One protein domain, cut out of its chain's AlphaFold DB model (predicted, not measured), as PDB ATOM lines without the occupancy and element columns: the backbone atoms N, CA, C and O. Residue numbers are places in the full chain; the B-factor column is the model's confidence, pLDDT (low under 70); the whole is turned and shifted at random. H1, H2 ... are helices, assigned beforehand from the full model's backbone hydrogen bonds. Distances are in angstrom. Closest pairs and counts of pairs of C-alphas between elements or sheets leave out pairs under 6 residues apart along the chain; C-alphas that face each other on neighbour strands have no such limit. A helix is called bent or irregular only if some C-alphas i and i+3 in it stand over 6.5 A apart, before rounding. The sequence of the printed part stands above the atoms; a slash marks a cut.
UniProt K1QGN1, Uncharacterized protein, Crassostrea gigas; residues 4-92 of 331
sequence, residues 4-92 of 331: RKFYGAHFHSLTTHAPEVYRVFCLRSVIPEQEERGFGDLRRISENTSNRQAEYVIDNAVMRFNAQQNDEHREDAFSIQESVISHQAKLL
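AT A GLANCE: This is residues 4 to 92 of the 331 residues of an uncharacterized protein of Crassostrea gigas (UniProt K1QGN1). Four helices make an open, U-shaped frame with one helix-to-helix contact: the kinked H1 is at one end, H2 leads away from it, H3 is set steeply on the far part of H2, and H4 folds back roughly against the direction of H2 while staying apart from it. The middle between H2 and H4 is empty, and residues 4 to 12 of H1 and residues 79 to 91 of H4 stick out at the two ends of the printed part. The printed part has 89 residues with four named helices, H1, H2, H3 and H4 in that order along the chain, and no named strand; the class is all helix. The whole is only just loose, close to extended, with a radius of gyration of the C-alphas of 17.7 A, and the C-alphas span 45 by 32 by 26 A along their three main axes.

HOW THE PARTS SIT: H1, residues 4 to 24, is the longest helix by residues and touches no helix. It has a kink of 65 degrees near residue 18, and it is irregular: C-alphas 16 and 19 are 7.6 A apart. H2, residues 32 to 49, is apart from H1, although the two follow each other in the chain. H2 touches H3, residues 54 to 69, with 17 pairs of C-alphas within 8 A. The closest C-alphas of the two are those of Ser 46 and Ala 61, 5.2 A apart. H2 touches H3 with residues 41 to 49 alone. The lines of H2 and H3 stand at a steep tilt of 58 degrees, they run opposite ways, and their centres are 10.7 A apart. H3 is irregular too: C-alphas 55 and 58 are 7.3 A apart. H4, residues 77 to 91, touches no helix; it is apart from H3, which it follows in the chain, and also from H1 and H2. H1 and H3 are apart as well. Every O i to N i+4 pair is within hydrogen-bond range in H2 and H4, while 14 of 17 are in H1 and 10 of 12 in H3.

IN THESE COORDINATES: H1 has 21 residues and begins at C-alpha 4, at (177.224, 218.576, 167.992); from first to last C-alpha it measures 28.0 A. H2 has 18 residues, from Pro 32 to Thr 49, and measures 25.5 A; its C-alpha 49 is at (174.249, 179.854, 168.740). H3 has 16 residues, from Ala 54 to Gln 69, and measures 23.2 A. H4 has 15 residues, from Ala 77 to Leu 91, measures 21.2 A, and ends at C-alpha 91, at (170.697, 212.671, 193.878).

THE WHOLE: The two C-alphas farthest apart are those of Glu 55 and Leu 92, 49.3 A, and the first and last printed C-alphas, of Arg 4 and Leu 92, are 25.1 A apart. Residues 4 to 12, residues 69 to 76 and residues 79 to 92 stand free. The 58 residues of the body without them span 46 by 21 by 16 A. The link from H2 to H3 has 4 residues and is tight; the links from H1 to H2 and from H3 to H4 have 7 residues each and are short. The printed part has no cut; it begins at residue 4 and ends at residue 92 of a full chain of 331 residues. The mean pLDDT of the printed part is 75.0, and 23 residues are under 70: residues 6, 10 and 14, residues 25 to 37, and residues 72 to 78.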
ATOM      1  N   ARG A   4     178.031 217.388 167.658       73.19
ATOM      2  CA  ARG A   4     177.224 218.576 167.992       73.19
ATOM      3  C   ARG A   4     175.914 218.639 167.197       73.19
ATOM      4  O   ARG A   4     174.875 218.914 167.779       73.19
ATOM      5  N   LYS A   5     175.953 218.384 165.885       72.69
ATOM      6  CA  LYS A   5     174.751 218.402 165.033       72.69
ATOM      7  C   LYS A   5     173.821 217.226 165.337       72.69
ATOM      8  O   LYS A   5     172.612 217.406 165.332       72.69
ATOM      9  N   PHE A   6     174.380 216.051 165.630       66.56
ATOM     10  CA  PHE A   6     173.605 214.865 166.001       66.56
ATOM     11  C   PHE A   6     172.873 215.054 167.332       66.56
ATOM     12  O   PHE A   6     171.650 214.950 167.377       66.56
ATOM     13  N   TYR A   7     173.596 215.432 168.388       70.69
ATOM     14  CA  TYR A   7     172.989 215.678 169.694       70.69
ATOM     15  C   TYR A   7     172.079 216.908 169.691       70.69
ATOM     16  O   TYR A   7     171.043 216.882 170.343       70.69
ATOM     17  N   GLY A   8     172.408 217.953 168.925       71.38
ATOM     18  CA  GLY A   8     171.555 219.136 168.779       71.38
ATOM     19  C   GLY A   8     170.212 218.819 168.123       71.38
ATOM     20  O   GLY A   8     169.173 219.220 168.641       71.38
ATOM     21  N   ALA A   9     170.216 218.042 167.034       70.94
ATOM     22  CA  ALA A   9     168.988 217.592 166.382       70.94
ATOM     23  C   ALA A   9     168.157 216.697 167.310       70.94
ATOM     24  O   ALA A   9     166.961 216.918 167.470       70.94
ATOM     25  N   HIS A  10     168.800 215.743 167.988       69.81
ATOM     26  CA  HIS A  10     168.116 214.849 168.918       69.81
ATOM     27  C   HIS A  10     167.515 215.604 170.112       69.81
ATOM     28  O   HIS A  10     166.381 215.343 170.513       69.81
ATOM     29  N   PHE A  11     168.255 216.560 170.676       71.00
ATOM     30  CA  PHE A  11     167.779 217.388 171.777       71.00
ATOM     31  C   PHE A  11     166.602 218.258 171.338       71.00
ATOM     32  O   PHE A  11     165.576 218.254 172.008       71.00
ATOM     33  N   HIS A  12     166.702 218.915 170.178       75.38
ATOM     34  CA  HIS A  12     165.600 219.682 169.604       75.38
ATOM     35  C   HIS A  12     164.349 218.822 169.420       75.38
ATOM     36  O   HIS A  12     163.271 219.227 169.849       75.38
ATOM     37  N   SER A  13     164.481 217.635 168.822       72.38
ATOM     38  CA  SER A  13     163.344 216.743 168.604       72.38
ATOM     39  C   SER A  13     162.678 216.345 169.919       72.38
ATOM     40  O   SER A  13     161.455 216.404 170.022       72.38
ATOM     41  N   LEU A  14     163.466 216.022 170.949       69.69
ATOM     42  CA  LEU A  14     162.934 215.699 172.271       69.69
ATOM     43  C   LEU A  14     162.238 216.898 172.920       69.69
ATOM     44  O   LEU A  14     161.103 216.772 173.366       69.69
ATOM     45  N   THR A  15     162.878 218.067 172.970       71.69
ATOM     46  CA  THR A  15     162.335 219.223 173.700       71.69
ATOM     47  C   THR A  15     161.171 219.887 172.979       71.69
ATOM     48  O   THR A  15     160.221 220.341 173.613       71.69
ATOM     49  N   THR A  16     161.227 219.956 171.649       74.31
ATOM     50  CA  THR A  16     160.209 220.636 170.844       74.31
ATOM     51  C   THR A  16     158.955 219.785 170.731       74.31
ATOM     52  O   THR A  16     157.862 220.330 170.865       74.31
ATOM     53  N   HIS A  17     159.092 218.472 170.550       78.00
ATOM     54  CA  HIS A  17     157.945 217.583 170.368       78.00
ATOM     55  C   HIS A  17     157.478 216.914 171.658       78.00
ATOM     56  O   HIS A  17     156.452 216.244 171.629       78.00
ATOM     57  N   ALA A  18     158.150 217.132 172.797       78.56
ATOM     58  CA  ALA A  18     157.761 216.568 174.093       78.56
ATOM     59  C   ALA A  18     156.251 216.670 174.400       78.56
ATOM     60  O   ALA A  18     155.686 215.656 174.812       78.56
ATOM     61  N   PRO A  19     155.556 217.807 174.175       79.38
ATOM     62  CA  PRO A  19     154.119 217.895 174.443       79.38
ATOM     63  C   PRO A  19     153.256 216.979 173.566       79.38
ATOM     64  O   PRO A  19     152.222 216.501 174.018       79.38
ATOM     65  N   GLU A  20     153.656 216.746 172.317       79.00
ATOM     66  CA  GLU A  20     152.948 215.881 171.361       79.00
ATOM     67  C   GLU A  20     153.248 214.412 171.671       79.00
ATOM     68  O   GLU A  20     152.349 213.593 171.850       79.00
ATOM     69  N   VAL A  21     154.530 214.115 171.844       76.94
ATOM     70  CA  VAL A  21     155.102 212.827 172.241       76.94
ATOM     71  C   VAL A  21     154.461 212.296 173.529       76.94
ATOM     72  O   VAL A  21     153.992 211.161 173.556       76.94
ATOM     73  N   TYR A  22     154.350 213.123 174.572       77.00
ATOM     74  CA  TYR A  22     153.764 212.726 175.859       77.00
ATOM     75  C   TYR A  22     152.284 212.312 175.753       77.00
ATOM     76  O   TYR A  22     151.778 211.575 176.598       77.00
ATOM     77  N   ARG A  23     151.569 212.774 174.720       77.94
ATOM     78  CA  ARG A  23     150.165 212.406 174.472       77.94
ATOM     79  C   ARG A  23     150.054 211.070 173.742       77.94
ATOM     80  O   ARG A  23     149.149 210.292 174.030       77.94
ATOM     81  N   VAL A  24     150.990 210.798 172.830       71.81
ATOM     82  CA  VAL A  24     151.009 209.590 171.987       71.81
ATOM     83  C   VAL A  24     151.586 208.386 172.715       71.81
ATOM     84  O   VAL A  24     151.202 207.259 172.433       71.81
ATOM     85  N   PHE A  25     152.501 208.589 173.653       66.12
ATOM     86  CA  PHE A  25     153.114 207.487 174.373       66.12
ATOM     87  C   PHE A  25     153.449 207.868 175.802       66.12
ATOM     88  O   PHE A  25     153.768 209.012 176.120       66.12
ATOM     89  N   CYS A  26     153.420 206.867 176.681       62.31
ATOM     90  CA  CYS A  26     154.030 207.042 177.982       62.31
ATOM     91  C   CYS A  26     155.530 207.198 177.725       62.31
ATOM     92  O   CYS A  26     156.149 206.316 177.141       62.31
ATOM     93  N   LEU A  27     156.147 208.300 178.149       61.56
ATOM     94  CA  LEU A  27     157.600 208.457 177.995       61.56
ATOM     95  C   LEU A  27     158.381 207.300 178.648       61.56
ATOM     96  O   LEU A  27     159.466 206.962 178.194       61.56
ATOM     97  N   ARG A  28     157.791 206.627 179.652       57.78
ATOM     98  CA  ARG A  28     158.343 205.402 180.255       57.78
ATOM     99  C   ARG A  28     158.338 204.189 179.313       57.78
ATOM    100  O   ARG A  28     159.095 203.261 179.557       57.78
ATOM    101  N   SER A  29     157.487 204.169 178.284       54.97
ATOM    102  CA  SER A  29     157.424 203.094 177.282       54.97
ATOM    103  C   SER A  29     158.250 203.379 176.027       54.97
ATOM    104  O   SER A  29     158.522 202.450 175.283       54.97
ATOM    105  N   VAL A  30     158.675 204.627 175.795       55.84
ATOM    106  CA  VAL A  30     159.573 205.004 174.683       55.84
ATOM    107  C   VAL A  30     160.989 205.133 175.198       55.84
ATOM    108  O   VAL A  30     161.647 206.158 175.073       55.84
ATOM    109  N   ILE A  31     161.455 204.065 175.827       58.31
ATOM    110  CA  ILE A  31     162.872 203.894 176.080       58.31
ATOM    111  C   ILE A  31     163.388 203.106 174.866       58.31
ATOM    112  O   ILE A  31     163.294 201.879 174.887       58.31
ATOM    113  N   PRO A  32     163.904 203.758 173.800       54.81
ATOM    114  CA  PRO A  32     164.537 203.056 172.678       54.81
ATOM    115  C   PRO A  32     165.662 202.124 173.149       54.81
ATOM    116  O   PRO A  32     165.935 201.116 172.513       54.81
ATOM    117  N   GLU A  33     166.230 202.385 174.330       57.03
ATOM    118  CA  GLU A  33     167.158 201.489 175.023       57.03
ATOM    119  C   GLU A  33     166.582 200.082 175.291       57.03
ATOM    120  O   GLU A  33     167.340 199.122 175.360       57.03
ATOM    121  N   GLN A  34     165.262 199.923 175.455       57.97
ATOM    122  CA  GLN A  34     164.640 198.608 175.662       57.97
ATOM    123  C   GLN A  34     164.498 197.838 174.350       57.97
ATOM    124  O   GLN A  34     164.812 196.650 174.301       57.97
ATOM    125  N   GLU A  35     164.083 198.516 173.279       60.25
ATOM    126  CA  GLU A  35     164.016 197.915 171.944       60.25
ATOM    127  C   GLU A  35     165.424 197.540 171.458       60.25
ATOM    128  O   GLU A  35     165.659 196.404 171.048       60.25
ATOM    129  N   GLU A  36     166.398 198.442 171.607       64.00
ATOM    130  CA  GLU A  36     167.794 198.212 171.229       64.00
ATOM    131  C   GLU A  36     168.448 197.089 172.049       64.00
ATOM    132  O   GLU A  36     169.209 196.295 171.494       64.00
ATOM    133  N   ARG A  37     168.110 196.936 173.337       64.44
ATOM    134  CA  ARG A  37     168.568 195.785 174.136       64.44
ATOM    135  C   ARG A  37     167.926 194.472 173.711       64.44
ATOM    136  O   ARG A  37     168.642 193.479 173.642       64.44
ATOM    137  N   GLY A  38     166.636 194.457 173.367       70.12
ATOM    138  CA  GLY A  38     165.991 193.270 172.793       70.12
ATOM    139  C   GLY A  38     166.692 192.813 171.510       70.12
ATOM    140  O   GLY A  38     166.994 191.628 171.342       70.12
ATOM    141  N   PHE A  39     167.061 193.761 170.645       73.06
ATOM    142  CA  PHE A  39     167.879 193.480 169.465       73.06
ATOM    143  C   PHE A  39     169.315 193.071 169.815       73.06
ATOM    144  O   PHE A  39     169.872 192.191 169.157       73.06
ATOM    145  N   GLY A  40     169.912 193.656 170.854       74.50
ATOM    146  CA  GLY A  40     171.226 193.276 171.373       74.50
ATOM    147  C   GLY A  40     171.268 191.834 171.881       74.50
ATOM    148  O   GLY A  40     172.205 191.098 171.568       74.50
ATOM    149  N   ASP A  41     170.231 191.395 172.594       78.00
ATOM    150  CA  ASP A  41     170.091 190.018 173.064       78.00
ATOM    151  C   ASP A  41     169.893 189.045 171.906       78.00
ATOM    152  O   ASP A  41     170.624 188.059 171.814       78.00
ATOM    153  N   LEU A  42     168.989 189.347 170.970       81.56
ATOM    154  CA  LEU A  42     168.799 188.536 169.764       81.56
ATOM    155  C   LEU A  42     170.089 188.422 168.947       81.56
ATOM    156  O   LEU A  42     170.447 187.328 168.505       81.56
ATOM    157  N   ARG A  43     170.825 189.526 168.797       83.00
ATOM    158  CA  ARG A  43     172.127 189.546 168.128       83.00
ATOM    159  C   ARG A  43     173.141 188.672 168.859       83.00
ATOM    160  O   ARG A  43     173.768 187.829 168.228       83.00
ATOM    161  N   ARG A  44     173.279 188.825 170.177       82.75
ATOM    162  CA  ARG A  44     174.206 188.036 171.003       82.75
ATOM    163  C   ARG A  44     173.881 186.545 170.949       82.75
ATOM    164  O   ARG A  44     174.782 185.721 170.816       82.75
ATOM    165  N   ILE A  45     172.604 186.182 171.052       83.69
ATOM    166  CA  ILE A  45     172.162 184.790 170.948       83.69
ATOM    167  C   ILE A  45     172.485 184.261 169.553       83.69
ATOM    168  O   ILE A  45     173.081 183.193 169.435       83.69
ATOM    169  N   SER A  46     172.147 185.012 168.506       84.00
ATOM    170  CA  SER A  46     172.433 184.634 167.125       84.00
ATOM    171  C   SER A  46     173.931 184.406 166.894       84.00
ATOM    172  O   SER A  46     174.314 183.340 166.409       84.00
ATOM    173  N   GLU A  47     174.794 185.333 167.319       83.56
ATOM    174  CA  GLU A  47     176.255 185.219 167.196       83.56
ATOM    175  C   GLU A  47     176.801 183.972 167.914       83.56
ATOM    176  O   GLU A  47     177.664 183.278 167.378       83.56
ATOM    177  N   ASN A  48     176.252 183.642 169.087       83.38
ATOM    178  CA  ASN A  48     176.746 182.547 169.922       83.38
ATOM    179  C   ASN A  48     176.152 181.170 169.589       83.38
ATOM    180  O   ASN A  48     176.697 180.158 170.026       83.38
ATOM    181  N   THR A  49     175.027 181.103 168.871       82.06
ATOM    182  CA  THR A  49     174.249 179.854 168.740       82.06
ATOM    183  C   THR A  49     173.936 179.453 167.305       82.06
ATOM    184  O   THR A  49     173.563 178.309 167.072       82.06
ATOM    185  N   SER A  50     174.125 180.341 166.327       79.19
ATOM    186  CA  SER A  50     173.901 180.027 164.907       79.19
ATOM    187  C   SER A  50     175.052 179.265 164.246       79.19
ATOM    188  O   SER A  50     174.914 178.840 163.106       79.19
ATOM    189  N   ASN A  51     176.215 179.146 164.905       81.88
ATOM    190  CA  ASN A  51     177.449 178.625 164.298       81.88
ATOM    191  C   ASN A  51     177.774 179.281 162.931       81.88
ATOM    192  O   ASN A  51     178.327 178.647 162.034       81.88
ATOM    193  N   ARG A  52     177.396 180.560 162.757       74.69
ATOM    194  CA  ARG A  52     177.505 181.339 161.505       74.69
ATOM    195  C   ARG A  52     176.711 180.780 160.317       74.69
ATOM    196  O   ARG A  52     176.976 181.155 159.177       74.69
ATOM    197  N   GLN A  53     175.731 179.917 160.560       81.69
ATOM    198  CA  GLN A  53     174.823 179.411 159.540       81.69
ATOM    199  C   GLN A  53     173.526 180.215 159.568       81.69
ATOM    200  O   GLN A  53     172.820 180.238 160.573       81.69
ATOM    201  N   ALA A  54     173.212 180.868 158.447       80.38
ATOM    202  CA  ALA A  54     172.049 181.746 158.331       80.38
ATOM    203  C   ALA A  54     170.716 181.025 158.603       80.38
ATOM    204  O   ALA A  54     169.797 181.637 159.136       80.38
ATOM    205  N   GLU A  55     170.636 179.726 158.298       85.75
ATOM    206  CA  GLU A  55     169.448 178.888 158.512       85.75
ATOM    207  C   GLU A  55     169.048 178.787 159.991       85.75
ATOM    208  O   GLU A  55     167.866 178.784 160.310       85.75
ATOM    209  N   TYR A  56     170.019 178.798 160.908       81.88
ATOM    210  CA  TYR A  56     169.762 178.629 162.341       81.88
ATOM    211  C   TYR A  56     169.739 179.945 163.121       81.88
ATOM    212  O   TYR A  56     169.563 179.940 164.338       81.88
ATOM    213  N   VAL A  57     169.934 181.084 162.449       83.12
ATOM    214  CA  VAL A  57     169.987 182.402 163.097       83.12
ATOM    215  C   VAL A  57     168.665 182.741 163.772       83.12
ATOM    216  O   VAL A  57     168.677 183.151 164.929       83.12
ATOM    217  N   ILE A  58     167.547 182.583 163.064       83.94
ATOM    218  CA  ILE A  58     166.233 183.019 163.553       83.94
ATOM    219  C   ILE A  58     165.711 182.037 164.600       83.94
ATOM    220  O   ILE A  58     165.392 182.452 165.711       83.94
ATOM    221  N   ASP A  59     165.701 180.740 164.290       84.12
ATOM    222  CA  ASP A  59     165.115 179.724 165.168       84.12
ATOM    223  C   ASP A  59     165.849 179.624 166.508       84.12
ATOM    224  O   ASP A  59     165.216 179.612 167.568       84.12
ATOM    225  N   ASN A  60     167.188 179.650 166.495       84.62
ATOM    226  CA  ASN A  60     167.958 179.624 167.737       84.62
ATOM    227  C   ASN A  60     167.821 180.929 168.521       84.62
ATOM    228  O   ASN A  60     167.752 180.882 169.753       84.62
ATOM    229  N   ALA A  61     167.768 182.078 167.835       84.94
ATOM    230  CA  ALA A  61     167.564 183.364 168.487       84.94
ATOM    231  C   ALA A  61     166.204 183.419 169.185       84.94
ATOM    232  O   ALA A  61     166.156 183.686 170.381       84.94
ATOM    233  N   VAL A  62     165.118 183.091 168.483       85.50
ATOM    234  CA  VAL A  62     163.750 183.152 169.018       85.50
ATOM    235  C   VAL A  62     163.542 182.140 170.142       85.50
ATOM    236  O   VAL A  62     163.045 182.505 171.205       85.50
ATOM    237  N   MET A  63     163.955 180.882 169.958       87.56
ATOM    238  CA  MET A  63     163.764 179.831 170.964       87.56
ATOM    239  C   MET A  63     164.464 180.174 172.281       87.56
ATOM    240  O   MET A  63     163.877 180.053 173.355       87.56
ATOM    241  N   ARG A  64     165.715 180.636 172.206       83.38
ATOM    242  CA  ARG A  64     166.509 180.961 173.396       83.38
ATOM    243  C   ARG A  64     166.131 182.311 173.988       83.38
ATOM    244  O   ARG A  64     166.174 182.443 175.204       83.38
ATOM    245  N   PHE A  65     165.711 183.270 173.167       84.31
ATOM    246  CA  PHE A  65     165.149 184.525 173.656       84.31
ATOM    247  C   PHE A  65     163.877 184.259 174.463       84.31
ATOM    248  O   PHE A  65     163.778 184.718 175.595       84.31
ATOM    249  N   ASN A  66     162.957 183.439 173.946       83.12
ATOM    250  CA  ASN A  66     161.734 183.055 174.655       83.12
ATOM    251  C   ASN A  66     162.029 182.261 175.934       83.12
ATOM    252  O   ASN A  66     161.420 182.525 176.966       83.12
ATOM    253  N   ALA A  67     163.000 181.341 175.903       83.38
ATOM    254  CA  ALA A  67     163.440 180.634 177.106       83.38
ATOM    255  C   ALA A  67     163.996 181.596 178.172       83.38
ATOM    256  O   ALA A  67     163.689 181.440 179.346       83.38
ATOM    257  N   GLN A  68     164.746 182.628 177.767       79.94
ATOM    258  CA  GLN A  68     165.234 183.687 178.661       79.94
ATOM    259  C   GLN A  68     164.129 184.643 179.140       79.94
ATOM    260  O   GLN A  68     164.278 185.266 180.190       79.94
ATOM    261  N   GLN A  69     163.032 184.812 178.393       75.50
ATOM    262  CA  GLN A  69     161.864 185.568 178.869       75.50
ATOM    263  C   GLN A  69     161.072 184.794 179.930       75.50
ATOM    264  O   GLN A  69     160.529 185.413 180.837       75.50
ATOM    265  N   ASN A  70     161.035 183.465 179.827       77.44
ATOM    266  CA  ASN A  70     160.235 182.595 180.690       77.44
ATOM    267  C   ASN A  70     161.003 182.046 181.907       77.44
ATOM    268  O   ASN A  70     160.460 181.225 182.641       77.44
ATOM    269  N   ASP A  71     162.258 182.449 182.105       79.50
ATOM    270  CA  ASP A  71     163.062 182.029 183.252       79.50
ATOM    271  C   ASP A  71     162.581 182.743 184.527       79.50
ATOM    272  O   ASP A  71     162.697 183.963 184.648       79.50
ATOM    273  N   GLU A  72     162.049 181.979 185.486       63.78
ATOM    274  CA  GLU A  72     161.555 182.481 186.778       63.78
ATOM    275  C   GLU A  72     162.656 183.149 187.621       63.78
ATOM    276  O   GLU A  72     162.360 183.957 188.502       63.78
ATOM    277  N   HIS A  73     163.929 182.843 187.347       66.00
ATOM    278  CA  HIS A  73     165.083 183.437 188.024       66.00
ATOM    279  C   HIS A  73     165.666 184.647 187.304       66.00
ATOM    280  O   HIS A  73     166.670 185.207 187.760       66.00
ATOM    281  N   ARG A  74     165.068 185.080 186.192       69.00
ATOM    282  CA  ARG A  74     165.523 186.290 185.529       69.00
ATOM    283  C   ARG A  74     165.254 187.491 186.425       69.00
ATOM    284  O   ARG A  74     164.110 187.861 186.675       69.00
ATOM    285  N   GLU A  75     166.334 188.134 186.860       64.56
ATOM    286  CA  GLU A  75     166.229 189.445 187.478       64.56
ATOM    287  C   GLU A  75     165.528 190.395 186.508       64.56
ATOM    288  O   GLU A  75     165.903 190.509 185.333       64.56
ATOM    289  N   ASP A  76     164.491 191.068 186.999       69.50
ATOM    290  CA  ASP A  76     163.784 192.052 186.204       69.50
ATOM    291  C   ASP A  76     164.720 193.240 185.948       69.50
ATOM    292  O   ASP A  76     164.875 194.149 186.769       69.50
ATOM    293  N   ALA A  77     165.377 193.212 184.789       68.62
ATOM    294  CA  ALA A  77     166.266 194.268 184.338       68.62
ATOM    295  C   ALA A  77     165.564 195.635 184.346       68.62
ATOM    296  O   ALA A  77     166.224 196.653 184.561       68.62
ATOM    297  N   PHE A  78     164.237 195.664 184.164       67.06
ATOM    298  CA  PHE A  78     163.441 196.877 184.294       67.06
ATOM    299  C   PHE A  78     163.428 197.374 185.739       67.06
ATOM    300  O   PHE A  78     163.754 198.532 185.978       67.06
ATOM    301  N   SER A  79     163.139 196.500 186.704       72.12
ATOM    302  CA  SER A  79     163.177 196.829 188.133       72.12
ATOM    303  C   SER A  79     164.558 197.320 188.584       72.12
ATOM    304  O   SER A  79     164.665 198.326 189.289       72.12
ATOM    305  N   ILE A  80     165.635 196.675 188.121       77.19
ATOM    306  CA  ILE A  80     167.010 197.094 188.432       77.19
ATOM    307  C   ILE A  80     167.298 198.479 187.852       77.19
ATOM    308  O   ILE A  80     167.828 199.346 188.546       77.19
ATOM    309  N   GLN A  81     166.936 198.724 186.595       71.19
ATOM    310  CA  GLN A  81     167.152 200.025 185.963       71.19
ATOM    311  C   GLN A  81     166.291 201.109 186.585       71.19
ATOM    312  O   GLN A  81     166.790 202.200 186.836       71.19
ATOM    313  N   GLU A  82     165.029 200.823 186.887       75.75
ATOM    314  CA  GLU A  82     164.157 201.753 187.591       75.75
ATOM    315  C   GLU A  82     164.724 202.081 188.974       75.75
ATOM    316  O   GLU A  82     164.715 203.243 189.371       75.75
ATOM    317  N   SER A  83     165.310 201.104 189.668       79.50
ATOM    318  CA  SER A  83     166.030 201.321 190.923       79.50
ATOM    319  C   SER A  83     167.246 202.238 190.741       79.50
ATOM    320  O   SER A  83     167.390 203.215 191.480       79.50
ATOM    321  N   VAL A  84     168.081 202.007 189.720       81.69
ATOM    322  CA  VAL A  84     169.248 202.857 189.410       81.69
ATOM    323  C   VAL A  84     168.824 204.273 189.015       81.69
ATOM    324  O   VAL A  84     169.355 205.241 189.556       81.69
ATOM    325  N   ILE A  85     167.844 204.411 188.122       79.62
ATOM    326  CA  ILE A  85     167.296 205.699 187.676       79.62
ATOM    327  C   ILE A  85     166.656 206.428 188.857       79.62
ATOM    328  O   ILE A  85     166.893 207.617 189.039       79.62
ATOM    329  N   SER A  86     165.890 205.732 189.700       80.44
ATOM    330  CA  SER A  86     165.291 206.301 190.911       80.44
ATOM    331  C   SER A  86     166.362 206.773 191.890       80.44
ATOM    332  O   SER A  86     166.257 207.866 192.445       80.44
ATOM    333  N   HIS A  87     167.422 205.987 192.080       85.75
ATOM    334  CA  HIS A  87     168.554 206.367 192.916       85.75
ATOM    335  C   HIS A  87     169.256 207.614 192.369       85.75
ATOM    336  O   HIS A  87     169.480 208.562 193.115       85.75
ATOM    337  N   GLN A  88     169.541 207.659 191.067       84.44
ATOM    338  CA  GLN A  88     170.126 208.832 190.415       84.44
ATOM    339  C   GLN A  88     169.207 210.055 190.501       84.44
ATOM    340  O   GLN A  88     169.673 211.143 190.821       84.44
ATOM    341  N   ALA A  89     167.900 209.884 190.303       80.94
ATOM    342  CA  ALA A  89     166.923 210.961 190.409       80.94
ATOM    343  C   ALA A  89     166.870 211.564 191.821       80.94
ATOM    344  O   ALA A  89     166.715 212.774 191.955       80.94
ATOM    345  N   LYS A  90     167.056 210.755 192.875       82.25
ATOM    346  CA  LYS A  90     167.147 211.236 194.267       82.25
ATOM    347  C   LYS A  90     168.400 212.070 194.544       82.25
ATOM    348  O   LYS A  90     168.392 212.854 195.487       82.25
ATOM    349  N   LEU A  91     169.468 211.881 193.766       87.19
ATOM    350  CA  LEU A  91     170.697 212.671 193.878       87.19
ATOM    351  C   LEU A  91     170.584 214.026 193.172       87.19
ATOM    352  O   LEU A  91     171.393 214.917 193.433       87.19
ATOM    353  N   LEU A  92     169.607 214.188 192.277       82.56
ATOM    354  CA  LEU A  92     169.356 215.465 191.626       82.56
ATOM    355  C   LEU A  92     168.687 216.438 192.606       82.56
ATOM    356  O   LEU A  92     167.922 216.018 193.481       82.56
TER     357      LEU A  92